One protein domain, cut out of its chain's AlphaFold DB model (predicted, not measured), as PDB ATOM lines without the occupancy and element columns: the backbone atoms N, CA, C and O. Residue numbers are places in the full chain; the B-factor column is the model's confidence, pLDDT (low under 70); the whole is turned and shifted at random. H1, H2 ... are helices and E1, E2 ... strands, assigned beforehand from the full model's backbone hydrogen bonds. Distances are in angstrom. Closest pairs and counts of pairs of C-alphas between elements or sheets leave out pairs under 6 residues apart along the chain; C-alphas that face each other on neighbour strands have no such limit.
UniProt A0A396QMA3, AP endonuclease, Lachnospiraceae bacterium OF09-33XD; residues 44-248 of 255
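Overview. This is residues 44 to 248 of the 255 residues of the protein "AP endonuclease" of Lachnospiraceae bacterium OF09-33XD (UniProt A0A396QMA3). A small five-stranded parallel sheet, E1 to E5, curls like part of a barrel, and H2, H3, H8 and H9 are set in an arc round it, with H5 side by side with H8. Beyond the ends of the strands, H1, H6 and H7 make a separate helical group, and the short H4, which follows straight on from E3, lies nearest the middle of the whole. The printed part has 205 residues, with nine named helices and five named strands in the order E1 H1 H2 E2 H3 E3 H4 H5 E4 H6 H7 H8 E5 H9; the sheet's order is E1 E2 E3 E4 E5, and the class is mixed, helices and strands. The whole is compact, with a radius of gyration of the C-alphas of 17.3 A, and rounded, spanning 47 by 42 by 32 A.

Along the chain. Start with the sheet: find C-alpha 44 at (192.457, 223.420, 98.937), where E1, residues 44 to 48, begins. Beside it look for E2, residues 89 to 93, then E3, residues 120 to 125 and 16.1 A long, E4, residues 160 to 165 and 13.0 A, and E5, residues 224 to 227. Among the helices, H2, residues 66 to 81, is the longest by residues and measures 22.0 A; H3 takes residues 105 to 114. H4 is residues 126 to 131, and H5, residues 139 to 152, runs 19.7 A from C-alpha 139 at (179.997, 209.162, 120.351). H8 is residues 213 to 220. Look for H1 at residues 54 to 59, H6 at residues 171 to 179, and H7 at residues 188 to 202, 20.4 A long. H9, residues 234 to 247, runs 20.0 A and ends at C-alpha 247, (175.082, 218.773, 117.288).

Arrangement. Read the strongly twisted sheet from edge strand E1 to edge strand E5. E1 and E2 are parallel at 25 degrees, with N 47 and O 91 2.9 A apart, within hydrogen-bond range. E2 and E3 are parallel at 40 degrees, with N 92 and O 121 at 2.8 A. E3 and E4 are parallel at 24 degrees, with N 164 and O 124 at 2.9 A; E4 and E5 at 11 degrees, with N 165 and O 226 at 2.8 A. Strand-helix-strand units, two parallel neighbour strands with helices between, are E1, H1 H2, E2; E2, H3, E3; and E3, H4 H5, E4, each with a right-handed crossover, and E4, H6 H7 H8, E5. H8 is on the sheet, over E4 at a height of 9.9 A, and runs along the strands, at 3 degrees to E4 on the local plane. H2, H3 and H4 only graze the sheet; H9 is only just on it, with 5 pairs of C-alphas within 10 A, and only grazes it. H5 touches H8 at a shallow tilt of 6 degrees, the same way; their closest C-alphas, Leu 147 and Ile 216, are 6.1 A apart. H2 touches H3 at a shallow tilt of 28 degrees, the same way, closest at the C-alphas of Val 70 and Leu 111, 5.5 A. With residues 142 to 146 alone, H5 touches H4, closest at the C-alphas of Ala 142 and Met 130, 6.4 A. H6 and H7 form a helical hairpin at 29 degrees, closest at the C-alphas of Val 174 and Ile 202, 6.8 A; H7 touches H6 with residues 201 to 202 alone. H7 touches H1 with residues 191 to 195 alone, closest at the C-alphas of Cys 195 and Met 54, 6.3 A. Every O i to N i+4 pair is within hydrogen-bond range in H2, H3, H4, H5, H6 and H9; H1 has 1 of 2, H7 10 of 11 and H8 3 of 4.

Size, cuts and confidence. Look to Gly 85 and Asp 182 for the two C-alphas farthest apart, 49.3 A. The printed part runs from 44 to 248 with no cut. The link from E2 to H3, 11 residues, is long. The mean pLDDT of the printed part is 97.3, and no printed residue is under 70.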
ATOM      1  N   TYR A  44     191.661 224.556  98.501       98.62
ATOM      2  CA  TYR A  44     192.457 223.420  98.937       98.62
ATOM      3  C   TYR A  44     192.191 222.196  98.051       98.62
ATOM      4  O   TYR A  44     191.189 222.140  97.333       98.62
ATOM      5  N   VAL A  45     193.100 221.230  98.110       98.62
ATOM      6  CA  VAL A  45     192.945 219.866  97.589       98.62
ATOM      7  C   VAL A  45     193.243 218.880  98.709       98.62
ATOM      8  O   VAL A  45     193.964 219.220  99.650       98.62
ATOM      9  N   VAL A  46     192.700 217.669  98.607       98.69
ATOM     10  CA  VAL A  46     192.867 216.624  99.620       98.69
ATOM     11  C   VAL A  46     193.531 215.398  99.004       98.69
ATOM     12  O   VAL A  46     193.257 215.060  97.852       98.69
ATOM     13  N   PHE A  47     194.434 214.764  99.747       98.56
ATOM     14  CA  PHE A  47     195.175 213.584  99.313       98.56
ATOM     15  C   PHE A  47     195.242 212.558 100.448       98.56
ATOM     16  O   PHE A  47     195.852 212.821 101.484       98.56
ATOM     17  N   HIS A  48     194.633 211.389 100.256       98.62
ATOM     18  CA  HIS A  48     194.677 210.301 101.234       98.62
ATOM     19  C   HIS A  48     196.094 209.735 101.362       98.62
ATOM     20  O   HIS A  48     196.739 209.435 100.357       98.62
ATOM     21  N   VAL A  49     196.561 209.534 102.595       98.62
ATOM     22  CA  VAL A  49     197.890 208.964 102.864       98.62
ATOM     23  C   VAL A  49     197.746 207.593 103.510       98.62
ATOM     24  O   VAL A  49     197.779 207.458 104.734       98.62
ATOM     25  N   SER A  50     197.581 206.567 102.674       98.00
ATOM     26  CA  SER A  50     197.557 205.172 103.110       98.00
ATOM     27  C   SER A  50     197.925 204.209 101.989       98.00
ATOM     28  O   SER A  50     197.748 204.530 100.815       98.00
ATOM     29  N   ASP A  51     198.388 203.018 102.359       96.44
ATOM     30  CA  ASP A  51     198.508 201.881 101.453       96.44
ATOM     31  C   ASP A  51     197.823 200.652 102.053       96.44
ATOM     32  O   ASP A  51     198.100 200.242 103.183       96.44
ATOM     33  N   VAL A  52     196.911 200.072 101.277       95.19
ATOM     34  CA  VAL A  52     196.208 198.844 101.630       95.19
ATOM     35  C   VAL A  52     195.830 198.073 100.369       95.19
ATOM     36  O   VAL A  52     195.304 198.612  99.393       95.19
ATOM     37  N   LYS A  53     196.070 196.768 100.391       94.00
ATOM     38  CA  LYS A  53     195.614 195.847  99.348       94.00
ATOM     39  C   LYS A  53     194.231 195.299  99.671       94.00
ATOM     40  O   LYS A  53     193.825 195.218 100.830       94.00
ATOM     41  N   MET A  54     193.523 194.813  98.655       93.00
ATOM     42  CA  MET A  54     192.209 194.197  98.863       93.00
ATOM     43  C   MET A  54     192.314 192.985  99.787       93.00
ATOM     44  O   MET A  54     191.450 192.772 100.628       93.00
ATOM     45  N   THR A  55     193.392 192.206  99.678       93.88
ATOM     46  CA  THR A  55     193.653 191.085 100.594       93.88
ATOM     47  C   THR A  55     193.936 191.513 102.035       93.88
ATOM     48  O   THR A  55     193.583 190.809 102.988       93.88
ATOM     49  N   GLU A  56     194.550 192.675 102.217       95.44
ATOM     50  CA  GLU A  56     194.932 193.200 103.525       95.44
ATOM     51  C   GLU A  56     193.716 193.710 104.302       95.44
ATOM     52  O   GLU A  56     193.665 193.536 105.518       95.44
ATOM     53  N   LEU A  57     192.676 194.192 103.614       94.25
ATOM     54  CA  LEU A  57     191.392 194.556 104.225       94.25
ATOM     55  C   LEU A  57     190.765 193.399 105.023       94.25
ATOM     56  O   LEU A  57     190.189 193.618 106.085       94.25
ATOM     57  N   PHE A  58     190.888 192.156 104.551       93.38
ATOM     58  CA  PHE A  58     190.319 190.987 105.240       93.38
ATOM     59  C   PHE A  58     191.215 190.442 106.351       93.38
ATOM     60  O   PHE A  58     190.741 189.740 107.245       93.38
ATOM     61  N   THR A  59     192.520 190.692 106.270       93.12
ATOM     62  CA  THR A  59     193.517 190.019 107.115       93.12
ATOM     63  C   THR A  59     194.139 190.930 108.162       93.12
ATOM     64  O   THR A  59     194.657 190.424 109.158       93.12
ATOM     65  N   TYR A  60     194.113 192.246 107.932       94.12
ATOM     66  CA  TYR A  60     194.808 193.277 108.708       94.12
ATOM     67  C   TYR A  60     196.286 192.924 108.937       94.12
ATOM     68  O   TYR A  60     196.874 193.187 109.984       94.12
ATOM     69  N   THR A  61     196.883 192.261 107.946       94.75
ATOM     70  CA  THR A  61     198.303 191.918 107.910       94.75
ATOM     71  C   THR A  61     198.919 192.682 106.755       94.75
ATOM     72  O   THR A  61     198.901 192.215 105.622       94.75
ATOM     73  N   PHE A  62     199.406 193.882 107.048       96.56
ATOM     74  CA  PHE A  62     199.834 194.829 106.026       96.56
ATOM     75  C   PHE A  62     201.267 194.578 105.564       96.56
ATOM     76  O   PHE A  62     202.139 194.215 106.357       96.56
ATOM     77  N   SER A  63     201.504 194.785 104.270       95.88
ATOM     78  CA  SER A  63     202.826 194.631 103.659       95.88
ATOM     79  C   SER A  63     203.772 195.787 103.972       95.88
ATOM     80  O   SER A  63     204.983 195.588 103.907       95.88
ATOM     81  N   HIS A  64     203.228 196.966 104.275       97.44
ATOM     82  CA  HIS A  64     203.991 198.184 104.516       97.44
ATOM     83  C   HIS A  64     203.673 198.766 105.893       97.44
ATOM     84  O   HIS A  64     202.568 198.625 106.421       97.44
ATOM     85  N   THR A  65     204.679 199.406 106.473       98.44
ATOM     86  CA  THR A  65     204.598 200.154 107.729       98.44
ATOM     87  C   THR A  65     204.128 201.589 107.498       98.44
ATOM     88  O   THR A  65     204.208 202.099 106.380       98.44
ATOM     89  N   ASP A  66     203.688 202.270 108.562       98.69
ATOM     90  CA  ASP A  66     203.348 203.698 108.492       98.69
ATOM     91  C   ASP A  66     204.511 204.524 107.933       98.69
ATOM     92  O   ASP A  66     204.308 205.367 107.064       98.69
ATOM     93  N   GLU A  67     205.732 204.250 108.406       98.69
ATOM     94  CA  GLU A  67     206.967 204.903 107.980       98.69
ATOM     95  C   GLU A  67     207.197 204.787 106.471       98.69
ATOM     96  O   GLU A  67     207.450 205.798 105.817       98.69
ATOM     97  N   GLU A  68     207.090 203.577 105.918       98.69
ATOM     98  CA  GLU A  68     207.272 203.341 104.483       98.69
ATOM     99  C   GLU A  68     206.221 204.097 103.667       98.69
ATOM    100  O   GLU A  68     206.562 204.778 102.700       98.69
ATOM    101  N   VAL A  69     204.952 204.034 104.077       98.75
ATOM    102  CA  VAL A  69     203.860 204.692 103.350       98.75
ATOM    103  C   VAL A  69     204.015 206.212 103.352       98.75
ATOM    104  O   VAL A  69     203.845 206.840 102.301       98.75
ATOM    105  N   VAL A  70     204.361 206.829 104.490       98.75
ATOM    106  CA  VAL A  70     204.553 208.288 104.532       98.75
ATOM    107  C   VAL A  70     205.799 208.736 103.771       98.75
ATOM    108  O   VAL A  70     205.767 209.799 103.156       98.75
ATOM    109  N   ASP A  71     206.867 207.934 103.753       98.81
ATOM    110  CA  ASP A  71     208.078 208.237 102.985       98.81
ATOM    111  C   ASP A  71     207.804 208.219 101.477       98.81
ATOM    112  O   ASP A  71     208.118 209.183 100.775       98.81
ATOM    113  N   TYR A  72     207.158 207.159 100.978       98.00
ATOM    114  CA  TYR A  72     206.804 207.061  99.561       98.00
ATOM    115  C   TYR A  72     205.778 208.116  99.145       98.00
ATOM    116  O   TYR A  72     205.861 208.663  98.043       98.00
ATOM    117  N   THR A  73     204.840 208.449 100.034       98.31
ATOM    118  CA  THR A  73     203.879 209.528  99.794       98.31
ATOM    119  C   THR A  73     204.582 210.879  99.710       98.31
ATOM    120  O   THR A  73     204.300 211.643  98.790       98.31
ATOM    121  N   ALA A  74     205.517 211.188 100.615       98.69
ATOM    122  CA  ALA A  74     206.264 212.443 100.567       98.69
ATOM    123  C   ALA A  74     207.074 212.576  99.267       98.69
ATOM    124  O   ALA A  74     207.067 213.641  98.651       98.69
ATOM    125  N   GLU A  75     207.714 211.492  98.811       98.19
ATOM    126  CA  GLU A  75     208.410 211.446  97.518       98.19
ATOM    127  C   GLU A  75     207.459 211.771  96.353       98.19
ATOM    128  O   GLU A  75     207.745 212.655  95.546       98.19
ATOM    129  N   LEU A  76     206.299 211.108  96.295       97.38
ATOM    130  CA  LEU A  76     205.296 211.326  95.251       97.38
ATOM    131  C   LEU A  76     204.721 212.750  95.279       97.38
ATOM    132  O   LEU A  76     204.577 213.389  94.238       97.38
ATOM    133  N   VAL A  77     204.393 213.263  96.464       98.12
ATOM    134  CA  VAL A  77     203.850 214.617  96.636       98.12
ATOM    135  C   VAL A  77     204.876 215.667  96.209       98.12
ATOM    136  O   VAL A  77     204.516 216.626  95.529       98.12
ATOM    137  N   ASN A  78     206.154 215.482  96.541       98.31
ATOM    138  CA  ASN A  78     207.209 216.385  96.091       98.31
ATOM    139  C   ASN A  78     207.366 216.352  94.563       98.31
ATOM    140  O   ASN A  78     207.423 217.415  93.950       98.31
ATOM    141  N   ASP A  79     207.319 215.178  93.926       95.81
ATOM    142  CA  ASP A  79     207.320 215.068  92.457       95.81
ATOM    143  C   ASP A  79     206.139 215.816  91.807       95.81
ATOM    144  O   ASP A  79     206.280 216.423  90.740       95.81
ATOM    145  N   LEU A  80     204.966 215.786  92.447       96.62
ATOM    146  CA  LEU A  80     203.760 216.455  91.955       96.62
ATOM    147  C   LEU A  80     203.820 217.979  92.112       96.62
ATOM    148  O   LEU A  80     203.330 218.699  91.237       96.62
ATOM    149  N   LEU A  81     204.391 218.475  93.214       97.25
ATOM    150  CA  LEU A  81     204.263 219.874  93.638       97.25
ATOM    151  C   LEU A  81     205.532 220.717  93.451       97.25
ATOM    152  O   LEU A  81     205.429 221.943  93.345       97.25
ATOM    153  N   ASP A  82     206.721 220.116  93.381       97.38
ATOM    154  CA  ASP A  82     207.969 220.875  93.291       97.38
ATOM    155  C   ASP A  82     208.065 221.665  91.979       97.38
ATOM    156  O   ASP A  82     207.769 221.200  90.874       97.38
ATOM    157  N   GLY A  83     208.465 222.933  92.109       95.56
ATOM    158  CA  GLY A  83     208.536 223.872  90.989       95.56
ATOM    159  C   GLY A  83     207.175 224.307  90.435       95.56
ATOM    160  O   GLY A  83     207.136 225.052  89.450       95.56
ATOM    161  N   LYS A  84     206.061 223.884  91.043       94.44
ATOM    162  CA  LYS A  84     204.715 224.320  90.665       94.44
ATOM    163  C   LYS A  84     204.336 225.594  91.417       94.44
ATOM    164  O   LYS A  84     204.606 225.744  92.603       94.44
ATOM    165  N   GLY A  85     203.671 226.513  90.722       93.38
ATOM    166  CA  GLY A  85     203.106 227.739  91.301       93.38
ATOM    167  C   GLY A  85     201.658 227.551  91.751       93.38
ATOM    168  O   GLY A  85     200.793 228.319  91.334       93.38
ATOM    169  N   TYR A  86     201.367 226.469  92.477       97.81
ATOM    170  CA  TYR A  86     200.032 226.248  93.035       97.81
ATOM    171  C   TYR A  86     199.805 227.159  94.243       97.81
ATOM    172  O   TYR A  86     200.714 227.363  95.046       97.81
ATOM    173  N   GLU A  87     198.575 227.652  94.385       97.12
ATOM    174  CA  GLU A  87     198.170 228.591  95.441       97.12
ATOM    175  C   GLU A  87     197.147 227.984  96.416       97.12
ATOM    176  O   GLU A  87     196.760 228.637  97.383       97.12
ATOM    177  N   PHE A  88     196.686 226.754  96.176       98.56
ATOM    178  CA  PHE A  88     195.772 226.040  97.070       98.56
ATOM    179  C   PHE A  88     196.522 225.422  98.256       98.56
ATOM    180  O   PHE A  88     197.728 225.206  98.194       98.56
ATOM    181  N   ASP A  89     195.820 225.129  99.342       98.75
ATOM    182  CA  ASP A  89     196.360 224.291 100.412       98.75
ATOM    183  C   ASP A  89     196.344 222.812  99.985       98.75
ATOM    184  O   ASP A  89     195.357 222.327  99.435       98.75
ATOM    185  N   PHE A  90     197.448 222.093 100.189       98.81
ATOM    186  CA  PHE A  90     197.541 220.658  99.904       98.81
ATOM    187  C   PHE A  90     197.391 219.887 101.214       98.81
ATOM    188  O   PHE A  90     198.310 219.877 102.040       98.81
ATOM    189  N   LEU A  91     196.219 219.292 101.427       98.88
ATOM    190  CA  LEU A  91     195.830 218.710 102.704       98.88
ATOM    191  C   LEU A  91     195.930 217.185 102.656       98.88
ATOM    192  O   LEU A  91     195.232 216.527 101.894       98.88
ATOM    193  N   MET A  92     196.812 216.626 103.474       98.88
ATOM    194  CA  MET A  92     196.968 215.182 103.622       98.88
ATOM    195  C   MET A  92     195.924 214.654 104.588       98.88
ATOM    196  O   MET A  92     195.843 215.121 105.723       98.88
ATOM    197  N   GLU A  93     195.137 213.692 104.139       98.88
ATOM    198  CA  GLU A  93     194.048 213.122 104.919       98.88
ATOM    199  C   GLU A  93     194.444 211.799 105.555       98.88
ATOM    200  O   GLU A  93     195.120 210.967 104.934       98.88
ATOM    201  N   ASN A  94     194.029 211.624 106.809       98.88
ATOM    202  CA  ASN A  94     194.270 210.393 107.540       98.88
ATOM    203  C   ASN A  94     193.312 209.280 107.130       98.88
ATOM    204  O   ASN A  94     192.149 209.534 106.859       98.88
ATOM    205  N   LEU A  95     193.795 208.040 107.172       98.62
ATOM    206  CA  LEU A  95     192.988 206.820 107.075       98.62
ATOM    207  C   LEU A  95     193.267 205.927 108.293       98.62
ATOM    208  O   LEU A  95     194.014 206.307 109.191       98.62
ATOM    209  N   TRP A  96     192.663 204.743 108.366       97.94
ATOM    210  CA  TRP A  96     192.852 203.810 109.492       97.94
ATOM    211  C   TRP A  96     193.802 202.642 109.202       97.94
ATOM    212  O   TRP A  96     193.999 201.764 110.045       97.94
ATOM    213  N   TRP A  97     194.391 202.629 108.011       97.88
ATOM    214  CA  TRP A  97     195.393 201.664 107.555       97.88
ATOM    215  C   TRP A  97     196.778 202.315 107.472       97.88
ATOM    216  O   TRP A  97     196.867 203.533 107.654       97.88
ATOM    217  N   PRO A  98     197.861 201.542 107.238       98.56
ATOM    218  CA  PRO A  98     199.217 202.067 107.318       98.56
ATOM    219  C   PRO A  98     199.417 203.356 106.528       98.56
ATOM    220  O   PRO A  98     198.951 203.460 105.393       98.56
ATOM    221  N   GLY A  99     200.094 204.325 107.140       98.69
ATOM    222  CA  GLY A  99     200.323 205.663 106.598       98.69
ATOM    223  C   GLY A  99     200.040 206.746 107.632       98.69
ATOM    224  O   GLY A  99     200.524 206.689 108.763       98.69
ATOM    225  N   LEU A 100     199.263 207.760 107.253       98.75
ATOM    226  CA  LEU A 100     198.844 208.810 108.176       98.75
ATOM    227  C   LEU A 100     197.600 208.348 108.940       98.75
ATOM    228  O   LEU A 100     196.483 208.564 108.493       98.75
ATOM    229  N   THR A 101     197.777 207.739 110.111       98.69
ATOM    230  CA  THR A 101     196.639 207.332 110.962       98.69
ATOM    231  C   THR A 101     196.247 208.366 112.014       98.69
ATOM    232  O   THR A 101     195.226 208.216 112.674       98.69
ATOM    233  N   LEU A 102     197.085 209.390 112.220       98.75
ATOM    234  CA  LEU A 102     196.997 210.367 113.319       98.75
ATOM    235  C   LEU A 102     196.950 209.752 114.729       98.75
ATOM    236  O   LEU A 102     196.596 210.427 115.692       98.75
ATOM    237  N   THR A 103     197.381 208.499 114.885       98.69
ATOM    238  CA  THR A 103     197.566 207.866 116.205       98.69
ATOM    239  C   THR A 103     198.985 208.043 116.752       98.69
ATOM    240  O   THR A 103     199.238 207.879 117.945       98.69
ATOM    241  N   ARG A 104     199.922 208.405 115.868       98.62
ATOM    242  CA  ARG A 104     201.364 208.451 116.110       98.62
ATOM    243  C   ARG A 104     201.942 209.809 115.691       98.62
ATOM    244  O   ARG A 104     202.244 210.000 114.508       98.62
ATOM    245  N   PRO A 105     202.117 210.763 116.625       98.69
ATOM    246  CA  PRO A 105     202.612 212.106 116.310       98.69
ATOM    247  C   PRO A 105     203.951 212.140 115.565       98.69
ATOM    248  O   PRO A 105     204.199 213.039 114.762       98.69
ATOM    249  N   GLU A 106     204.828 211.165 115.799       98.75
ATOM    250  CA  GLU A 106     206.115 211.064 115.119       98.75
ATOM    251  C   GLU A 106     205.989 210.731 113.624       98.75
ATOM    252  O   GLU A 106     206.802 211.214 112.838       98.75
ATOM    253  N   ILE A 107     204.957 209.981 113.216       98.81
ATOM    254  CA  ILE A 107     204.668 209.685 111.802       98.81
ATOM    255  C   ILE A 107     204.118 210.921 111.100       98.81
ATOM    256  O   ILE A 107     204.592 211.289 110.026       98.81
ATOM    257  N   THR A 108     203.176 211.613 111.741       98.81
ATOM    258  CA  THR A 108     202.615 212.867 111.226       98.81
ATOM    259  C   THR A 108     203.712 213.903 110.986       98.81
ATOM    260  O   THR A 108     203.781 214.512 109.918       98.81
ATOM    261  N   ARG A 109     204.636 214.058 111.944       98.81
ATOM    262  CA  ARG A 109     205.784 214.959 111.796       98.81
ATOM    263  C   ARG A 109     206.713 214.523 110.672       98.81
ATOM    264  O   ARG A 109     207.110 215.354 109.864       98.81
ATOM    265  N   ARG A 110     207.034 213.229 110.601       98.75
ATOM    266  CA  ARG A 110     207.882 212.659 109.549       98.75
ATOM    267  C   ARG A 110     207.350 212.982 108.150       98.75
ATOM    268  O   ARG A 110     208.142 213.313 107.273       98.75
ATOM    269  N   LEU A 111     206.036 212.910 107.944       98.81
ATOM    270  CA  LEU A 111     205.397 213.281 106.680       98.81
ATOM    271  C   LEU A 111     205.505 214.793 106.406       98.81
ATOM    272  O   LEU A 111     205.973 215.203 105.342       98.81
ATOM    273  N   LEU A 112     205.119 215.624 107.382       98.81
ATOM    274  CA  LEU A 112     205.148 217.087 107.256       98.81
ATOM    275  C   LEU A 112     206.556 217.627 106.973       98.81
ATOM    276  O   LEU A 112     206.700 218.534 106.149       98.81
ATOM    277  N   ASP A 113     207.578 217.078 107.629       98.69
ATOM    278  CA  ASP A 113     208.971 217.517 107.496       98.69
ATOM    279  C   ASP A 113     209.565 217.180 106.117       98.69
ATOM    280  O   ASP A 113     210.419 217.917 105.627       98.69
ATOM    281  N   GLN A 114     209.113 216.094 105.480       98.75
ATOM    282  CA  GLN A 114     209.643 215.638 104.188       98.75
ATOM    283  C   GLN A 114     209.006 216.323 102.978       98.75
ATOM    284  O   GLN A 114     209.647 216.442 101.936       98.75
ATOM    285  N   ILE A 115     207.759 216.782 103.084       98.69
ATOM    286  CA  ILE A 115     207.113 217.493 101.975       98.69
ATOM    287  C   ILE A 115     207.721 218.889 101.844       98.69
ATOM    288  O   ILE A 115     207.949 219.565 102.838       98.69
ATOM    289  N   HIS A 116     207.988 219.382 100.643       98.56
ATOM    290  CA  HIS A 116     208.589 220.709 100.460       98.56
ATOM    291  C   HIS A 116     207.542 221.817 100.334       98.56
ATOM    292  O   HIS A 116     207.808 222.971 100.679       98.56
ATOM    293  N   TYR A 117     206.344 221.466  99.860       98.56
ATOM    294  CA  TYR A 117     205.305 222.428  99.514       98.56
ATOM    295  C   TYR A 117     204.910 223.304 100.719       98.56
ATOM    296  O   TYR A 117     204.514 222.779 101.763       98.56
ATOM    297  N   PRO A 118     205.009 224.643 100.620       97.44
ATOM    298  CA  PRO A 118     204.851 225.525 101.775       97.44
ATOM    299  C   PRO A 118     203.414 225.578 102.302       97.44
ATOM    300  O   PRO A 118     203.220 225.804 103.493       97.44
ATOM    301  N   LYS A 119     202.419 225.345 101.437       98.31
ATOM    302  CA  LYS A 119     200.995 225.300 101.792       98.31
ATOM    303  C   LYS A 119     200.502 223.873 102.072       98.31
ATOM    304  O   LYS A 119     199.373 223.518 101.746       98.31
ATOM    305  N   LYS A 120     201.365 223.015 102.623       98.62
ATOM    306  CA  LYS A 120     200.964 221.685 103.095       98.62
ATOM    307  C   LYS A 120     200.134 221.803 104.378       98.62
ATOM    308  O   LYS A 120     200.394 222.669 105.215       98.62
ATOM    309  N   GLY A 121     199.212 220.877 104.579       98.69
ATOM    310  CA  GLY A 121     198.458 220.741 105.818       98.69
ATOM    311  C   GLY A 121     197.867 219.347 105.963       98.69
ATOM    312  O   GLY A 121     198.164 218.451 105.179       98.69
ATOM    313  N   ILE A 122     197.033 219.177 106.975       98.88
ATOM    314  CA  ILE A 122     196.325 217.946 107.308       98.88
ATOM    315  C   ILE A 122     194.825 218.214 107.179       98.88
ATOM    316  O   ILE A 122     194.332 219.241 107.660       98.88
ATOM    317  N   MET A 123     194.126 217.283 106.535       98.94
ATOM    318  CA  MET A 123     192.682 217.119 106.643       98.94
ATOM    319  C   MET A 123     192.433 216.050 107.706       98.94
ATOM    320  O   MET A 123     192.785 214.893 107.504       98.94
ATOM    321  N   LEU A 124     191.908 216.441 108.867       98.88
ATOM    322  CA  LEU A 124     191.509 215.480 109.890       98.88
ATOM    323  C   LEU A 124     190.146 214.905 109.506       98.88
ATOM    324  O   LEU A 124     189.137 215.592 109.638       98.88
ATOM    325  N   ASP A 125     190.106 213.649 109.093       98.94
ATOM    326  CA  ASP A 125     188.864 212.892 109.035       98.94
ATOM    327  C   ASP A 125     188.606 212.207 110.381       98.94
ATOM    328  O   ASP A 125     189.404 211.395 110.876       98.94
ATOM    329  N   THR A 126     187.482 212.569 111.001       98.88
ATOM    330  CA  THR A 126     187.106 212.058 112.318       98.88
ATOM    331  C   THR A 126     186.635 210.608 112.282       98.88
ATOM    332  O   THR A 126     186.942 209.869 113.218       98.88
ATOM    333  N   GLY A 127     185.942 210.176 111.228       98.56
ATOM    334  CA  GLY A 127     185.486 208.795 111.072       98.56
ATOM    335  C   GLY A 127     186.653 207.841 110.857       98.56
ATOM    336  O   GLY A 127     186.795 206.851 111.575       98.56
ATOM    337  N   HIS A 128     187.571 208.203 109.966       98.75
ATOM    338  CA  HIS A 128     188.809 207.480 109.721       98.75
ATOM    339  C   HIS A 128     189.635 207.327 110.996       98.75
ATOM    340  O   HIS A 128     190.116 206.235 111.303       98.75
ATOM    341  N   LEU A 129     189.776 208.398 111.785       98.81
ATOM    342  CA  LEU A 129     190.478 208.307 113.057       98.81
ATOM    343  C   LEU A 129     189.758 207.347 114.011       98.81
ATOM    344  O   LEU A 129     190.413 206.510 114.625       98.81
ATOM    345  N   MET A 130     188.426 207.396 114.106       98.69
ATOM    346  CA  MET A 130     187.653 206.468 114.945       98.69
ATOM    347  C   MET A 130     187.895 204.995 114.585       98.69
ATOM    348  O   MET A 130     188.019 204.170 115.490       98.69
ATOM    349  N   HIS A 131     188.051 204.661 113.300       98.38
ATOM    350  CA  HIS A 131     188.300 203.281 112.845       98.38
ATOM    351  C   HIS A 131     189.612 202.680 113.352       98.38
ATOM    352  O   HIS A 131     189.754 201.458 113.403       98.38
ATOM    353  N   THR A 132     190.554 203.509 113.807       98.50
ATOM    354  CA  THR A 132     191.791 203.037 114.452       98.50
ATOM    355  C   THR A 132     191.555 202.447 115.851       98.50
ATOM    356  O   THR A 132     192.423 201.751 116.380       98.50
ATOM    357  N   ASN A 133     190.375 202.667 116.449       98.44
ATOM    358  CA  ASN A 133     189.994 202.141 117.756       98.44
ATOM    359  C   ASN A 133     188.665 201.367 117.694       98.44
ATOM    360  O   ASN A 133     187.575 201.913 117.856       98.44
ATOM    361  N   LEU A 134     188.765 200.042 117.546       97.94
ATOM    362  CA  LEU A 134     187.605 199.148 117.415       97.94
ATOM    363  C   LEU A 134     186.793 198.954 118.713       97.94
ATOM    364  O   LEU A 134     185.816 198.197 118.712       97.94
ATOM    365  N   GLU A 135     187.211 199.553 119.830       98.44
ATOM    366  CA  GLU A 135     186.508 199.466 121.117       98.44
ATOM    367  C   GLU A 135     185.529 200.622 121.354       98.44
ATOM    368  O   GLU A 135     184.746 200.550 122.298       98.44
ATOM    369  N   LEU A 136     185.531 201.656 120.502       98.31
ATOM    370  CA  LEU A 136     184.591 202.773 120.616       98.31
ATOM    371  C   LEU A 136     183.145 202.286 120.454       98.31
ATOM    372  O   LEU A 136     182.797 201.668 119.444       98.31
ATOM    373  N   ALA A 137     182.297 202.592 121.440       96.75
ATOM    374  CA  ALA A 137     180.899 202.165 121.466       96.75
ATOM    375  C   ALA A 137     179.904 203.330 121.606       96.75
ATOM    376  O   ALA A 137     178.708 203.139 121.372       96.75
ATOM    377  N   ALA A 138     180.377 204.530 121.952       98.12
ATOM    378  CA  ALA A 138     179.568 205.743 122.056       98.12
ATOM    379  C   ALA A 138     180.249 206.959 121.408       98.12
ATOM    380  O   ALA A 138     181.475 207.036 121.321       98.12
ATOM    381  N   GLN A 139     179.455 207.946 120.973       98.44
ATOM    382  CA  GLN A 139     179.997 209.162 120.351       98.44
ATOM    383  C   GLN A 139     180.793 210.006 121.350       98.44
ATOM    384  O   GLN A 139     181.763 210.646 120.968       98.44
ATOM    385  N   GLU A 140     180.423 209.993 122.629       98.38
ATOM    386  CA  GLU A 140     181.153 210.690 123.687       98.38
ATOM    387  C   GLU A 140     182.572 210.132 123.845       98.38
ATOM    388  O   GLU A 140     183.522 210.906 123.925       98.38
ATOM    389  N   GLU A 141     182.718 208.804 123.816       98.44
ATOM    390  CA  GLU A 141     184.021 208.125 123.846       98.44
ATOM    391  C   GLU A 141     184.835 208.439 122.588       98.44
ATOM    392  O   GLU A 141     186.042 208.659 122.666       98.44
ATOM    393  N   ALA A 142     184.176 208.494 121.427       98.69
ATOM    394  CA  ALA A 142     184.817 208.867 120.172       98.69
ATOM    395  C   ALA A 142     185.335 210.312 120.197       98.69
ATOM    396  O   ALA A 142     186.460 210.563 119.775       98.69
ATOM    397  N   VAL A 143     184.553 211.252 120.742       98.88
ATOM    398  CA  VAL A 143     184.987 212.643 120.929       98.88
ATOM    399  C   VAL A 143     186.194 212.710 121.860       98.88
ATOM    400  O   VAL A 143     187.175 213.369 121.523       98.88
ATOM    401  N   ASP A 144     186.165 212.000 122.992       98.88
ATOM    402  CA  ASP A 144     187.304 211.949 123.914       98.88
ATOM    403  C   ASP A 144     188.562 211.397 123.231       98.88
ATOM    404  O   ASP A 144     189.633 211.996 123.345       98.88
ATOM    405  N   TYR A 145     188.418 210.320 122.454       98.88
ATOM    406  CA  TYR A 145     189.507 209.713 121.695       98.88
ATOM    407  C   TYR A 145     190.104 210.662 120.645       98.88
ATOM    408  O   TYR A 145     191.322 210.836 120.588       98.88
ATOM    409  N   ILE A 146     189.261 211.327 119.849       98.94
ATOM    410  CA  ILE A 146     189.714 212.305 118.851       98.94
ATOM    411  C   ILE A 146     190.448 213.458 119.543       98.94
ATOM    412  O   ILE A 146     191.539 213.840 119.123       98.94
ATOM    413  N   LEU A 147     189.897 213.985 120.638       98.94
ATOM    414  CA  LEU A 147     190.530 215.058 121.402       98.94
ATOM    415  C   LEU A 147     191.863 214.630 122.023       98.94
ATOM    416  O   LEU A 147     192.787 215.443 122.083       98.94
ATOM    417  N   ASP A 148     191.994 213.382 122.475       98.88
ATOM    418  CA  ASP A 148     193.270 212.830 122.938       98.88
ATOM    419  C   ASP A 148     194.313 212.804 121.821       98.88
ATOM    420  O   ASP A 148     195.454 213.221 122.040       98.88
ATOM    421  N   MET A 149     193.929 212.387 120.613       98.81
ATOM    422  CA  MET A 149     194.836 212.378 119.464       98.81
ATOM    423  C   MET A 149     195.208 213.795 119.025       98.81
ATOM    424  O   MET A 149     196.390 214.073 118.818       98.81
ATOM    425  N   VAL A 150     194.256 214.732 118.994       98.75
ATOM    426  CA  VAL A 150     194.531 216.159 118.743       98.75
ATOM    427  C   VAL A 150     195.495 216.723 119.796       98.75
ATOM    428  O   VAL A 150     196.478 217.374 119.446       98.75
ATOM    429  N   ARG A 151     195.291 216.420 121.088       98.75
ATOM    430  CA  ARG A 151     196.209 216.822 122.171       98.75
ATOM    431  C   ARG A 151     197.606 216.225 122.000       98.75
ATOM    432  O   ARG A 151     198.596 216.930 122.201       98.75
ATOM    433  N   ALA A 152     197.705 214.955 121.610       98.62
ATOM    434  CA  ALA A 152     198.985 214.303 121.331       98.62
ATOM    435  C   ALA A 152     199.737 214.968 120.159       98.62
ATOM    436  O   ALA A 152     200.966 214.960 120.141       98.62
ATOM    437  N   HIS A 153     199.010 215.606 119.237       98.56
ATOM    438  CA  HIS A 153     199.531 216.379 118.107       98.56
ATOM    439  C   HIS A 153     199.575 217.894 118.376       98.56
ATOM    440  O   HIS A 153     199.596 218.682 117.433       98.56
ATOM    441  N   SER A 154     199.582 218.326 119.643       97.56
ATOM    442  CA  SER A 154     199.407 219.740 120.024       97.56
ATOM    443  C   SER A 154     200.312 220.744 119.298       97.56
ATOM    444  O   SER A 154     199.865 221.843 118.981       97.56
ATOM    445  N   ASP A 155     201.559 220.389 118.986       97.38
ATOM    446  CA  ASP A 155     202.485 221.275 118.273       97.38
ATOM    447  C   ASP A 155     202.341 221.230 116.738       97.38
ATOM    448  O   ASP A 155     202.947 222.035 116.034       97.38
ATOM    449  N   MET A 156     201.502 220.330 116.221       98.31
ATOM    450  CA  MET A 156     201.133 220.212 114.809       98.31
ATOM    451  C   MET A 156     199.699 220.676 114.515       98.31
ATOM    452  O   MET A 156     199.326 220.725 113.347       98.31
ATOM    453  N   ILE A 157     198.918 221.094 115.523       98.25
ATOM    454  CA  ILE A 157     197.589 221.709 115.325       98.25
ATOM    455  C   ILE A 157     197.610 222.828 114.264       98.25
ATOM    456  O   ILE A 157     196.715 222.838 113.426       98.25
ATOM    457  N   PRO A 158     198.632 223.713 114.172       98.31
ATOM    458  CA  PRO A 158     198.685 224.723 113.108       98.31
ATOM    459  C   PRO A 158     198.688 224.168 111.670       98.31
ATOM    460  O   PRO A 158     198.402 224.917 110.735       98.31
ATOM    461  N   TYR A 159     199.022 222.885 111.487       98.69
ATOM    462  CA  TYR A 159     198.948 222.178 110.208       98.69
ATOM    463  C   TYR A 159     197.604 221.473 109.987       98.69
ATOM    464  O   TYR A 159     197.319 221.123 108.848       98.69
ATOM    465  N   MET A 160     196.765 221.278 111.009       98.62
ATOM    466  CA  MET A 160     195.412 220.718 110.872       98.62
ATOM    467  C   MET A 160     194.460 221.784 110.328       98.62
ATOM    468  O   MET A 160     193.779 222.494 111.061       98.62
ATOM    469  N   LYS A 161     194.476 221.935 109.004       98.75
ATOM    470  CA  LYS A 161     193.785 223.005 108.280       98.75
ATOM    471  C   LYS A 161     192.324 222.695 108.020       98.75
ATOM    472  O   LYS A 161     191.525 223.621 107.912       98.75
ATOM    473  N   GLY A 162     191.984 221.419 107.899       98.75
ATOM    474  CA  GLY A 162     190.632 220.985 107.597       98.75
ATOM    475  C   GLY A 162     190.139 219.897 108.537       98.75
ATOM    476  O   GLY A 162     190.942 219.168 109.122       98.75
ATOM    477  N   ILE A 163     188.816 219.787 108.649       98.94
ATOM    478  CA  ILE A 163     188.140 218.628 109.227       98.94
ATOM    479  C   ILE A 163     187.100 218.101 108.235       98.94
ATOM    480  O   ILE A 163     186.207 218.847 107.824       98.94
ATOM    481  N   HIS A 164     187.185 216.812 107.917       98.88
ATOM    482  CA  HIS A 164     186.071 216.025 107.409       98.88
ATOM    483  C   HIS A 164     185.314 215.460 108.611       98.88
ATOM    484  O   HIS A 164     185.805 214.613 109.360       98.88
ATOM    485  N   LEU A 165     184.144 216.042 108.876       98.88
ATOM    486  CA  LEU A 165     183.367 215.767 110.071       98.88
ATOM    487  C   LEU A 165     182.303 214.723 109.773       98.88
ATOM    488  O   LEU A 165     181.268 215.021 109.173       98.88
ATOM    489  N   ASN A 166     182.569 213.517 110.249       98.69
ATOM    490  CA  ASN A 166     181.693 212.364 110.154       98.69
ATOM    491  C   ASN A 166     182.021 211.360 111.277       98.69
ATOM    492  O   ASN A 166     183.066 211.450 111.923       98.69
ATOM    493  N   GLN A 167     181.131 210.414 111.556       98.38
ATOM    494  CA  GLN A 167     181.393 209.355 112.530       98.38
ATOM    495  C   GLN A 167     180.886 208.003 112.052       98.38
ATOM    496  O   GLN A 167     179.904 207.917 111.312       98.38
ATOM    497  N   SER A 168     181.530 206.940 112.529       96.81
ATOM    498  CA  SER A 168     181.084 205.561 112.343       96.81
ATOM    499  C   SER A 168     181.560 204.677 113.503       96.81
ATOM    500  O   SER A 168     182.741 204.380 113.638       96.81
ATOM    501  N   LEU A 169     180.634 204.238 114.361       97.44
ATOM    502  CA  LEU A 169     180.909 203.318 115.479       97.44
ATOM    503  C   LEU A 169     180.773 201.855 115.030       97.44
ATOM    504  O   LEU A 169     179.834 201.148 115.399       97.44
ATOM    505  N   THR A 170     181.698 201.403 114.183       97.25
ATOM    506  CA  THR A 170     181.606 200.119 113.456       97.25
ATOM    507  C   THR A 170     182.664 199.099 113.888       97.25
ATOM    508  O   THR A 170     182.841 198.060 113.252       97.25
ATOM    509  N   GLY A 171     183.319 199.312 115.034       97.56
ATOM    510  CA  GLY A 171     184.374 198.426 115.538       97.56
ATOM    511  C   GLY A 171     183.956 196.954 115.666       97.56
ATOM    512  O   GLY A 171     184.724 196.049 115.331       97.56
ATOM    513  N   GLN A 172     182.708 196.687 116.070       97.56
ATOM    514  CA  GLN A 172     182.173 195.321 116.134       97.56
ATOM    515  C   GLN A 172     182.073 194.664 114.749       97.56
ATOM    516  O   GLN A 172     182.381 193.478 114.616       97.56
ATOM    517  N   TYR A 173     181.701 195.427 113.717       97.38
ATOM    518  CA  TYR A 173     181.644 194.934 112.344       97.38
ATOM    519  C   TYR A 173     183.023 194.471 111.871       97.38
ATOM    520  O   TYR A 173     183.163 193.343 111.399       97.38
ATOM    521  N   VAL A 174     184.057 195.294 112.081       96.81
ATOM    522  CA  VAL A 174     185.444 194.949 111.731       96.81
ATOM    523  C   VAL A 174     185.902 193.698 112.481       96.81
ATOM    524  O   VAL A 174     186.432 192.768 111.874       96.81
ATOM    525  N   LYS A 175     185.648 193.611 113.794       97.38
ATOM    526  CA  LYS A 175     185.993 192.419 114.592       97.38
ATOM    527  C   LYS A 175     185.348 191.147 114.043       97.38
ATOM    528  O   LYS A 175     185.964 190.081 114.094       97.38
ATOM    529  N   ASP A 176     184.118 191.230 113.544       96.56
ATOM    530  CA  ASP A 176     183.418 190.084 112.964       96.56
ATOM    531  C   ASP A 176     183.881 189.766 111.539       96.56
ATOM    532  O   ASP A 176     183.997 188.587 111.198       96.56
ATOM    533  N   LEU A 177     184.227 190.781 110.744       94.75
ATOM    534  CA  LEU A 177     184.875 190.619 109.442       94.75
ATOM    535  C   LEU A 177     186.196 189.850 109.576       94.75
ATOM    536  O   LEU A 177     186.406 188.856 108.884       94.75
ATOM    537  N   LEU A 178     187.049 190.232 110.530       94.56
ATOM    538  CA  LEU A 178     188.359 189.602 110.739       94.56
ATOM    539  C   LEU A 178     188.270 188.129 111.163       94.56
ATOM    540  O   LEU A 178     189.153 187.330 110.840       94.56
ATOM    541  N   LYS A 179     187.185 187.724 111.840       95.69
ATOM    542  CA  LYS A 179     186.921 186.303 112.151       95.69
ATOM    543  C   LYS A 179     186.608 185.478 110.902       95.69
ATOM    544  O   LYS A 179     186.753 184.260 110.940       95.69
ATOM    545  N   LYS A 180     186.187 186.129 109.816       90.94
ATOM    546  CA  LYS A 180     185.802 185.523 108.537       90.94
ATOM    547  C   LYS A 180     186.853 185.719 107.446       90.94
ATOM    548  O   LYS A 180     186.544 185.542 106.274       90.94
ATOM    549  N   ARG A 181     188.103 186.044 107.790       88.38
ATOM    550  CA  ARG A 181     189.178 186.256 106.799       88.38
ATOM    551  C   ARG A 181     189.354 185.092 105.811       88.38
ATOM    552  O   ARG A 181     189.731 185.309 104.667       88.38
ATOM    553  N   ASP A 182     189.051 183.865 106.241       89.44
ATOM    554  CA  ASP A 182     189.157 182.660 105.409       89.44
ATOM    555  C   ASP A 182     188.017 182.555 104.367       89.44
ATOM    556  O   ASP A 182     188.094 181.748 103.442       89.44
ATOM    557  N   GLU A 183     186.971 183.383 104.496       90.62
ATOM    558  CA  GLU A 183     185.865 183.540 103.540       90.62
ATOM    559  C   GLU A 183     186.165 184.596 102.456       90.62
ATOM    560  O   GLU A 183     185.329 184.824 101.581       90.62
ATOM    561  N   MET A 184     187.349 185.227 102.485       93.44
ATOM    562  CA  MET A 184     187.775 186.206 101.481       93.44
ATOM    563  C   MET A 184     187.608 185.645 100.054       93.44
ATOM    564  O   MET A 184     188.043 184.516  99.779       93.44
ATOM    565  N   PRO A 185     187.038 186.424  99.114       94.81
ATOM    566  CA  PRO A 185     186.893 185.972  97.738       94.81
ATOM    567  C   PRO A 185     188.231 185.608  97.088       94.81
ATOM    568  O   PRO A 185     189.275 186.201  97.370       94.81
ATOM    569  N   LYS A 186     188.200 184.613  96.196       92.44
ATOM    570  CA  LYS A 186     189.419 184.040  95.606       92.44
ATOM    571  C   LYS A 186     189.936 184.821  94.410       92.44
ATOM    572  O   LYS A 186     191.133 184.775  94.157       92.44
ATOM    573  N   THR A 187     189.046 185.467  93.662       94.12
ATOM    574  CA  THR A 187     189.414 186.229  92.468       94.12
ATOM    575  C   THR A 187     189.477 187.715  92.784       94.12
ATOM    576  O   THR A 187     188.682 188.227  93.574       94.12
ATOM    577  N   HIS A 188     190.380 188.435  92.121       92.56
ATOM    578  CA  HIS A 188     190.509 189.882  92.235       92.56
ATOM    579  C   HIS A 188     189.171 190.594  91.987       92.56
ATOM    580  O   HIS A 188     188.763 191.438  92.776       92.56
ATOM    581  N   LYS A 189     188.425 190.198  90.949       92.75
ATOM    582  CA  LYS A 189     187.138 190.825  90.607       92.75
ATOM    583  C   LYS A 189     186.092 190.699  91.721       92.75
ATOM    584  O   LYS A 189     185.353 191.646  91.984       92.75
ATOM    585  N   GLU A 190     186.000 189.532  92.354       95.00
ATOM    586  CA  GLU A 190     185.086 189.333  93.483       95.00
ATOM    587  C   GLU A 190     185.576 190.096  94.720       95.00
ATOM    588  O   GLU A 190     184.763 190.704  95.416       95.00
ATOM    589  N   ARG A 191     186.900 190.140  94.953       94.81
ATOM    590  CA  ARG A 191     187.500 190.935  96.035       94.81
ATOM    591  C   ARG A 191     187.200 192.421  95.892       94.81
ATOM    592  O   ARG A 191     186.859 193.023  96.898       94.81
ATOM    593  N   VAL A 192     187.247 192.988  94.682       92.69
ATOM    594  CA  VAL A 192     186.875 194.394  94.430       92.69
ATOM    595  C   VAL A 192     185.486 194.682  95.001       92.69
ATOM    596  O   VAL A 192     185.331 195.586  95.814       92.69
ATOM    597  N   SER A 193     184.486 193.885  94.612       93.62
ATOM    598  CA  SER A 193     183.091 194.118  95.015       93.62
ATOM    599  C   SER A 193     182.916 193.964  96.527       93.62
ATOM    600  O   SER A 193     182.349 194.840  97.172       93.62
ATOM    601  N   ALA A 194     183.479 192.898  97.105       95.00
ATOM    602  CA  ALA A 194     183.411 192.658  98.543       95.00
ATOM    603  C   ALA A 194     184.143 193.738  99.360       95.00
ATOM    604  O   ALA A 194     183.652 194.147 100.406       95.00
ATOM    605  N   CYS A 195     185.292 194.238  98.889       94.44
ATOM    606  CA  CYS A 195     186.011 195.323  99.559       94.44
ATOM    607  C   CYS A 195     185.176 196.599  99.596       94.44
ATOM    608  O   CYS A 195     185.062 197.191 100.661       94.44
ATOM    609  N   TYR A 196     184.554 196.995  98.479       93.12
ATOM    610  CA  TYR A 196     183.658 198.155  98.468       93.12
ATOM    611  C   TYR A 196     182.504 197.981  99.459       93.12
ATOM    612  O   TYR A 196     182.246 198.881 100.253       93.12
ATOM    613  N   GLU A 197     181.851 196.816  99.462       94.31
ATOM    614  CA  GLU A 197     180.791 196.513 100.429       94.31
ATOM    615  C   GLU A 197     181.290 196.639 101.874       94.31
ATOM    616  O   GLU A 197     180.637 197.286 102.688       94.31
ATOM    617  N   HIS A 198     182.459 196.079 102.197       96.00
ATOM    618  CA  HIS A 198     183.032 196.172 103.537       96.00
ATOM    619  C   HIS A 198     183.414 197.603 103.917       96.00
ATOM    620  O   HIS A 198     183.095 198.016 105.028       96.00
ATOM    621  N   VAL A 199     184.038 198.371 103.021       95.75
ATOM    622  CA  VAL A 199     184.413 199.766 103.290       95.75
ATOM    623  C   VAL A 199     183.180 200.597 103.629       95.75
ATOM    624  O   VAL A 199     183.190 201.245 104.662       95.75
ATOM    625  N   PHE A 200     182.082 200.496 102.874       94.75
ATOM    626  CA  PHE A 200     180.849 201.241 103.186       94.75
ATOM    627  C   PHE A 200     180.145 200.797 104.477       94.75
ATOM    628  O   PHE A 200     179.311 201.523 105.013       94.75
ATOM    629  N   GLN A 201     180.424 199.587 104.968       96.38
ATOM    630  CA  GLN A 201     179.925 199.128 106.268       96.38
ATOM    631  C   GLN A 201     180.835 199.544 107.427       96.38
ATOM    632  O   GLN A 201     180.356 199.671 108.553       96.38
ATOM    633  N   ILE A 202     182.131 199.723 107.169       97.31
ATOM    634  CA  ILE A 202     183.088 200.258 108.139       97.31
ATOM    635  C   ILE A 202     182.869 201.761 108.255       97.31
ATOM    636  O   ILE A 202     182.617 202.257 109.346       97.31
ATOM    637  N   ASP A 203     182.891 202.465 107.133       97.50
ATOM    638  CA  ASP A 203     182.917 203.911 107.068       97.50
ATOM    639  C   ASP A 203     181.644 204.456 106.414       97.50
ATOM    640  O   ASP A 203     181.545 204.662 105.207       97.50
ATOM    641  N   GLY A 204     180.608 204.595 107.238       95.69
ATOM    642  CA  GLY A 204     179.267 204.975 106.800       95.69
ATOM    643  C   GLY A 204     179.016 206.482 106.760       95.69
ATOM    644  O   GLY A 204     177.913 206.884 106.384       95.69
ATOM    645  N   HIS A 205     179.995 207.302 107.168       97.75
ATOM    646  CA  HIS A 205     179.934 208.771 107.160       97.75
ATOM    647  C   HIS A 205     178.620 209.317 107.749       97.75
ATOM    648  O   HIS A 205     177.842 210.028 107.103       97.75
ATOM    649  N   PHE A 206     178.307 208.908 108.979       98.25
ATOM    650  CA  PHE A 206     177.105 209.359 109.676       98.25
ATOM    651  C   PHE A 206     177.349 210.703 110.371       98.25
ATOM    652  O   PHE A 206     178.482 211.007 110.743       98.25
ATOM    653  N   PRO A 207     176.295 211.496 110.634       98.19
ATOM    654  CA  PRO A 207     176.451 212.704 111.424       98.19
ATOM    655  C   PRO A 207     176.762 212.356 112.885       98.19
ATOM    656  O   PRO A 207     176.265 211.358 113.429       98.19
ATOM    657  N   PHE A 208     177.522 213.223 113.549       98.56
ATOM    658  CA  PHE A 208     177.476 213.309 115.003       98.56
ATOM    659  C   PHE A 208     176.120 213.860 115.443       98.56
ATOM    660  O   PHE A 208     175.541 214.741 114.811       98.56
ATOM    661  N   THR A 209     175.633 213.348 116.564       97.69
ATOM    662  CA  THR A 209     174.398 213.786 117.229       97.69
ATOM    663  C   THR A 209     174.656 214.254 118.659       97.69
ATOM    664  O   THR A 209     173.762 214.799 119.301       97.69
ATOM    665  N   THR A 210     175.867 214.042 119.183       97.94
ATOM    666  CA  THR A 210     176.282 214.550 120.493       97.94
ATOM    667  C   THR A 210     176.739 216.010 120.394       97.94
ATOM    668  O   THR A 210     177.545 216.337 119.519       97.94
ATOM    669  N   PRO A 211     176.310 216.908 121.303       97.88
ATOM    670  CA  PRO A 211     176.748 218.304 121.286       97.88
ATOM    671  C   PRO A 211     178.243 218.480 121.600       97.88
ATOM    672  O   PRO A 211     178.820 219.529 121.315       97.88
ATOM    673  N   ARG A 212     178.888 217.451 122.169       98.38
ATOM    674  CA  ARG A 212     180.323 217.452 122.482       98.38
ATOM    675  C   ARG A 212     181.218 217.520 121.249       98.38
ATOM    676  O   ARG A 212     182.369 217.914 121.368       98.38
ATOM    677  N   VAL A 213     180.704 217.205 120.057       98.50
ATOM    678  CA  VAL A 213     181.473 217.307 118.804       98.50
ATOM    679  C   VAL A 213     182.061 218.711 118.586       98.50
ATOM    680  O   VAL A 213     183.124 218.855 117.986       98.50
ATOM    681  N   ARG A 214     181.430 219.754 119.150       98.19
ATOM    682  CA  ARG A 214     181.941 221.135 119.146       98.19
ATOM    683  C   ARG A 214     183.326 221.260 119.776       98.19
ATOM    684  O   ARG A 214     184.121 222.057 119.297       98.19
ATOM    685  N   GLU A 215     183.631 220.446 120.786       98.75
ATOM    686  CA  GLU A 215     184.930 220.447 121.462       98.75
ATOM    687  C   GLU A 215     186.069 220.138 120.475       98.75
ATOM    688  O   GLU A 215     187.140 220.733 120.572       98.75
ATOM    689  N   ILE A 216     185.842 219.258 119.486       98.75
ATOM    690  CA  ILE A 216     186.830 218.938 118.439       98.75
ATOM    691  C   ILE A 216     187.086 220.169 117.568       98.75
ATOM    692  O   ILE A 216     188.237 220.526 117.314       98.75
ATOM    693  N   ILE A 217     186.014 220.844 117.145       98.56
ATOM    694  CA  ILE A 217     186.102 222.038 116.297       98.56
ATOM    695  C   ILE A 217     186.822 223.167 117.033       98.56
ATOM    696  O   ILE A 217     187.658 223.844 116.445       98.56
ATOM    697  N   GLU A 218     186.538 223.351 118.320       98.44
ATOM    698  CA  GLU A 218     187.196 224.352 119.162       98.44
ATOM    699  C   GLU A 218     188.679 224.034 119.398       98.44
ATOM    700  O   GLU A 218     189.503 224.948 119.417       98.44
ATOM    701  N   ALA A 219     189.031 222.755 119.562       98.56
ATOM    702  CA  ALA A 219     190.406 222.327 119.804       98.56
ATOM    703  C   ALA A 219     191.309 222.482 118.571       98.56
ATOM    704  O   ALA A 219     192.476 222.843 118.713       98.56
ATOM    705  N   VAL A 220     190.778 222.200 117.378       98.50
ATOM    706  CA  VAL A 220     191.526 222.294 116.115       98.50
ATOM    707  C   VAL A 220     191.445 223.698 115.515       98.50
ATOM    708  O   VAL A 220     192.435 224.184 114.980       98.50
ATOM    709  N   ALA A 221     190.284 224.352 115.627       98.25
ATOM    710  CA  ALA A 221     189.953 225.616 114.972       98.25
ATOM    711  C   ALA A 221     190.301 225.607 113.464       98.25
ATOM    712  O   ALA A 221     191.133 226.407 113.028       98.25
ATOM    713  N   PRO A 222     189.704 224.693 112.670       98.38
ATOM    714  CA  PRO A 222     190.111 224.482 111.285       98.38
ATOM    715  C   PRO A 222     189.736 225.668 110.386       98.38
ATOM    716  O   PRO A 222     188.718 226.331 110.593       98.38
ATOM    717  N   ASP A 223     190.524 225.871 109.331       98.62
ATOM    718  CA  ASP A 223     190.222 226.817 108.252       98.62
ATOM    719  C   ASP A 223     189.059 226.297 107.377       98.62
ATOM    720  O   ASP A 223     188.265 227.081 106.850       98.62
ATOM    721  N   TYR A 224     188.931 224.968 107.255       98.56
ATOM    722  CA  TYR A 224     187.902 224.285 106.466       98.56
ATOM    723  C   TYR A 224     187.152 223.246 107.308       98.56
ATOM    724  O   TYR A 224     187.758 222.347 107.884       98.56
ATOM    725  N   LEU A 225     185.823 223.328 107.359       98.44
ATOM    726  CA  LEU A 225     184.979 222.316 107.997       98.44
ATOM    727  C   LEU A 225     184.006 221.754 106.963       98.44
ATOM    728  O   LEU A 225     183.116 222.468 106.500       98.44
ATOM    729  N   THR A 226     184.168 220.479 106.626       98.06
ATOM    730  CA  THR A 226     183.313 219.751 105.685       98.06
ATOM    731  C   THR A 226     182.453 218.773 106.468       98.06
ATOM    732  O   THR A 226     182.974 218.013 107.277       98.06
ATOM    733  N   TYR A 227     181.140 218.759 106.240       97.94
ATOM    734  CA  TYR A 227     180.303 217.647 106.696       97.94
ATOM    735  C   TYR A 227     180.348 216.577 105.619       97.94
ATOM    736  O   TYR A 227     179.690 216.704 104.585       97.94
ATOM    737  N   GLU A 228     181.172 215.562 105.833       97.38
ATOM    738  CA  GLU A 228     181.319 214.477 104.876       97.38
ATOM    739  C   GLU A 228     180.295 213.396 105.209       97.38
ATOM    740  O   GLU A 228     180.428 212.666 106.182       97.38
ATOM    741  N   LEU A 229     179.183 213.384 104.476       97.75
ATOM    742  CA  LEU A 229     178.029 212.542 104.782       97.75
ATOM    743  C   LEU A 229     177.660 211.704 103.561       97.75
ATOM    744  O   LEU A 229     177.334 212.252 102.506       97.75
ATOM    745  N   ILE A 230     177.630 210.380 103.718       95.81
ATOM    746  CA  ILE A 230     177.125 209.472 102.682       95.81
ATOM    747  C   ILE A 230     175.606 209.411 102.790       95.81
ATOM    748  O   ILE A 230     175.050 209.105 103.846       95.81
ATOM    749  N   THR A 231     174.913 209.710 101.694       95.94
ATOM    750  CA  THR A 231     173.447 209.805 101.635       95.94
ATOM    751  C   THR A 231     172.929 209.202 100.340       95.94
ATOM    752  O   THR A 231     173.543 209.378  99.288       95.94
ATOM    753  N   SER A 232     171.782 208.533 100.400       94.88
ATOM    754  CA  SER A 232     171.169 207.846  99.259       94.88
ATOM    755  C   SER A 232     170.321 208.782  98.397       94.88
ATOM    756  O   SER A 232     170.171 208.564  97.194       94.88
ATOM    757  N   ASP A 233     169.764 209.827  99.009       97.12
ATOM    758  CA  ASP A 233     168.910 210.813  98.359       97.12
ATOM    759  C   ASP A 233     168.939 212.171  99.087       97.12
ATOM    760  O   ASP A 233     169.665 212.380 100.061       97.12
ATOM    761  N   ARG A 234     168.163 213.126  98.563       97.19
ATOM    762  CA  ARG A 234     168.105 214.498  99.076       97.19
ATOM    763  C   ARG A 234     167.448 214.596 100.457       97.19
ATOM    764  O   ARG A 234     167.852 215.462 101.223       97.19
ATOM    765  N   GLU A 235     166.445 213.768 100.742       97.69
ATOM    766  CA  GLU A 235     165.712 213.806 102.014       97.69
ATOM    767  C   GLU A 235     166.609 213.295 103.146       97.69
ATOM    768  O   GLU A 235     166.762 213.969 104.164       97.69
ATOM    769  N   GLU A 236     167.313 212.179 102.920       97.19
ATOM    770  CA  GLU A 236     168.316 211.668 103.860       97.19
ATOM    771  C   GLU A 236     169.457 212.678 104.066       97.19
ATOM    772  O   GLU A 236     169.933 212.866 105.188       97.19
ATOM    773  N   HIS A 237     169.898 213.351 102.997       97.06
ATOM    774  CA  HIS A 237     170.945 214.368 103.094       97.06
ATOM    775  C   HIS A 237     170.529 215.558 103.954       97.06
ATOM    776  O   HIS A 237     171.286 215.976 104.828       97.06
ATOM    777  N   GLU A 238     169.319 216.072 103.747       97.19
ATOM    778  CA  GLU A 238     168.757 217.148 104.558       97.19
ATOM    779  C   GLU A 238     168.629 216.736 106.030       97.19
ATOM    780  O   GLU A 238     169.061 217.474 106.916       97.19
ATOM    781  N   GLU A 239     168.135 215.527 106.305       97.12
ATOM    782  CA  GLU A 239     168.031 215.008 107.669       97.12
ATOM    783  C   GLU A 239     169.398 214.907 108.364       97.12
ATOM    784  O   GLU A 239     169.560 215.374 109.497       97.12
ATOM    785  N   LYS A 240     170.401 214.303 107.710       97.69
ATOM    786  CA  LYS A 240     171.742 214.155 108.299       97.69
ATOM    787  C   LYS A 240     172.421 215.508 108.502       97.69
ATOM    788  O   LYS A 240     173.035 215.718 109.549       97.69
ATOM    789  N   LEU A 241     172.263 216.427 107.549       97.00
ATOM    790  CA  LEU A 241     172.767 217.794 107.645       97.00
ATOM    791  C   LEU A 241     172.175 218.517 108.861       97.00
ATOM    792  O   LEU A 241     172.921 219.084 109.656       97.00
ATOM    793  N   LEU A 242     170.852 218.449 109.048       96.81
ATOM    794  CA  LEU A 242     170.175 219.065 110.192       96.81
ATOM    795  C   LEU A 242     170.681 218.512 111.527       96.81
ATOM    796  O   LEU A 242     170.988 219.290 112.428       96.81
ATOM    797  N   ARG A 243     170.837 217.187 111.639       97.25
ATOM    798  CA  ARG A 243     171.380 216.543 112.848       97.25
ATOM    799  C   ARG A 243     172.807 217.002 113.158       97.25
ATOM    800  O   ARG A 243     173.114 217.308 114.308       97.25
ATOM    801  N   GLN A 244     173.667 217.088 112.140       97.75
ATOM    802  CA  GLN A 244     175.053 217.537 112.301       97.75
ATOM    803  C   GLN A 244     175.129 219.019 112.706       97.75
ATOM    804  O   GLN A 244     175.923 219.375 113.583       97.75
ATOM    805  N   CYS A 245     174.282 219.871 112.116       97.25
ATOM    806  CA  CYS A 245     174.132 221.276 112.501       97.25
ATOM    807  C   CYS A 245     173.650 221.424 113.948       97.25
ATOM    808  O   CYS A 245     174.217 222.219 114.700       97.25
ATOM    809  N   GLU A 246     172.641 220.649 114.357       96.94
ATOM    810  CA  GLU A 246     172.112 220.653 115.724       96.94
ATOM    811  C   GLU A 246     173.194 220.257 116.737       96.94
ATOM    812  O   GLU A 246     173.404 220.971 117.721       96.94
ATOM    813  N   ALA A 247     173.950 219.191 116.460       97.44
ATOM    814  CA  ALA A 247     175.082 218.773 117.288       97.44
ATOM    815  C   ALA A 247     176.150 219.877 117.403       97.44
ATOM    816  O   ALA A 247     176.724 220.099 118.468       97.44
ATOM    817  N   LEU A 248     176.376 220.640 116.334       97.06
ATOM    818  CA  LEU A 248     177.284 221.786 116.344       97.06
ATOM    819  C   LEU A 248     176.660 223.077 116.889       97.06
ATOM    820  O   LEU A 248     177.330 224.113 116.919       97.06
TER     821      LEU A 248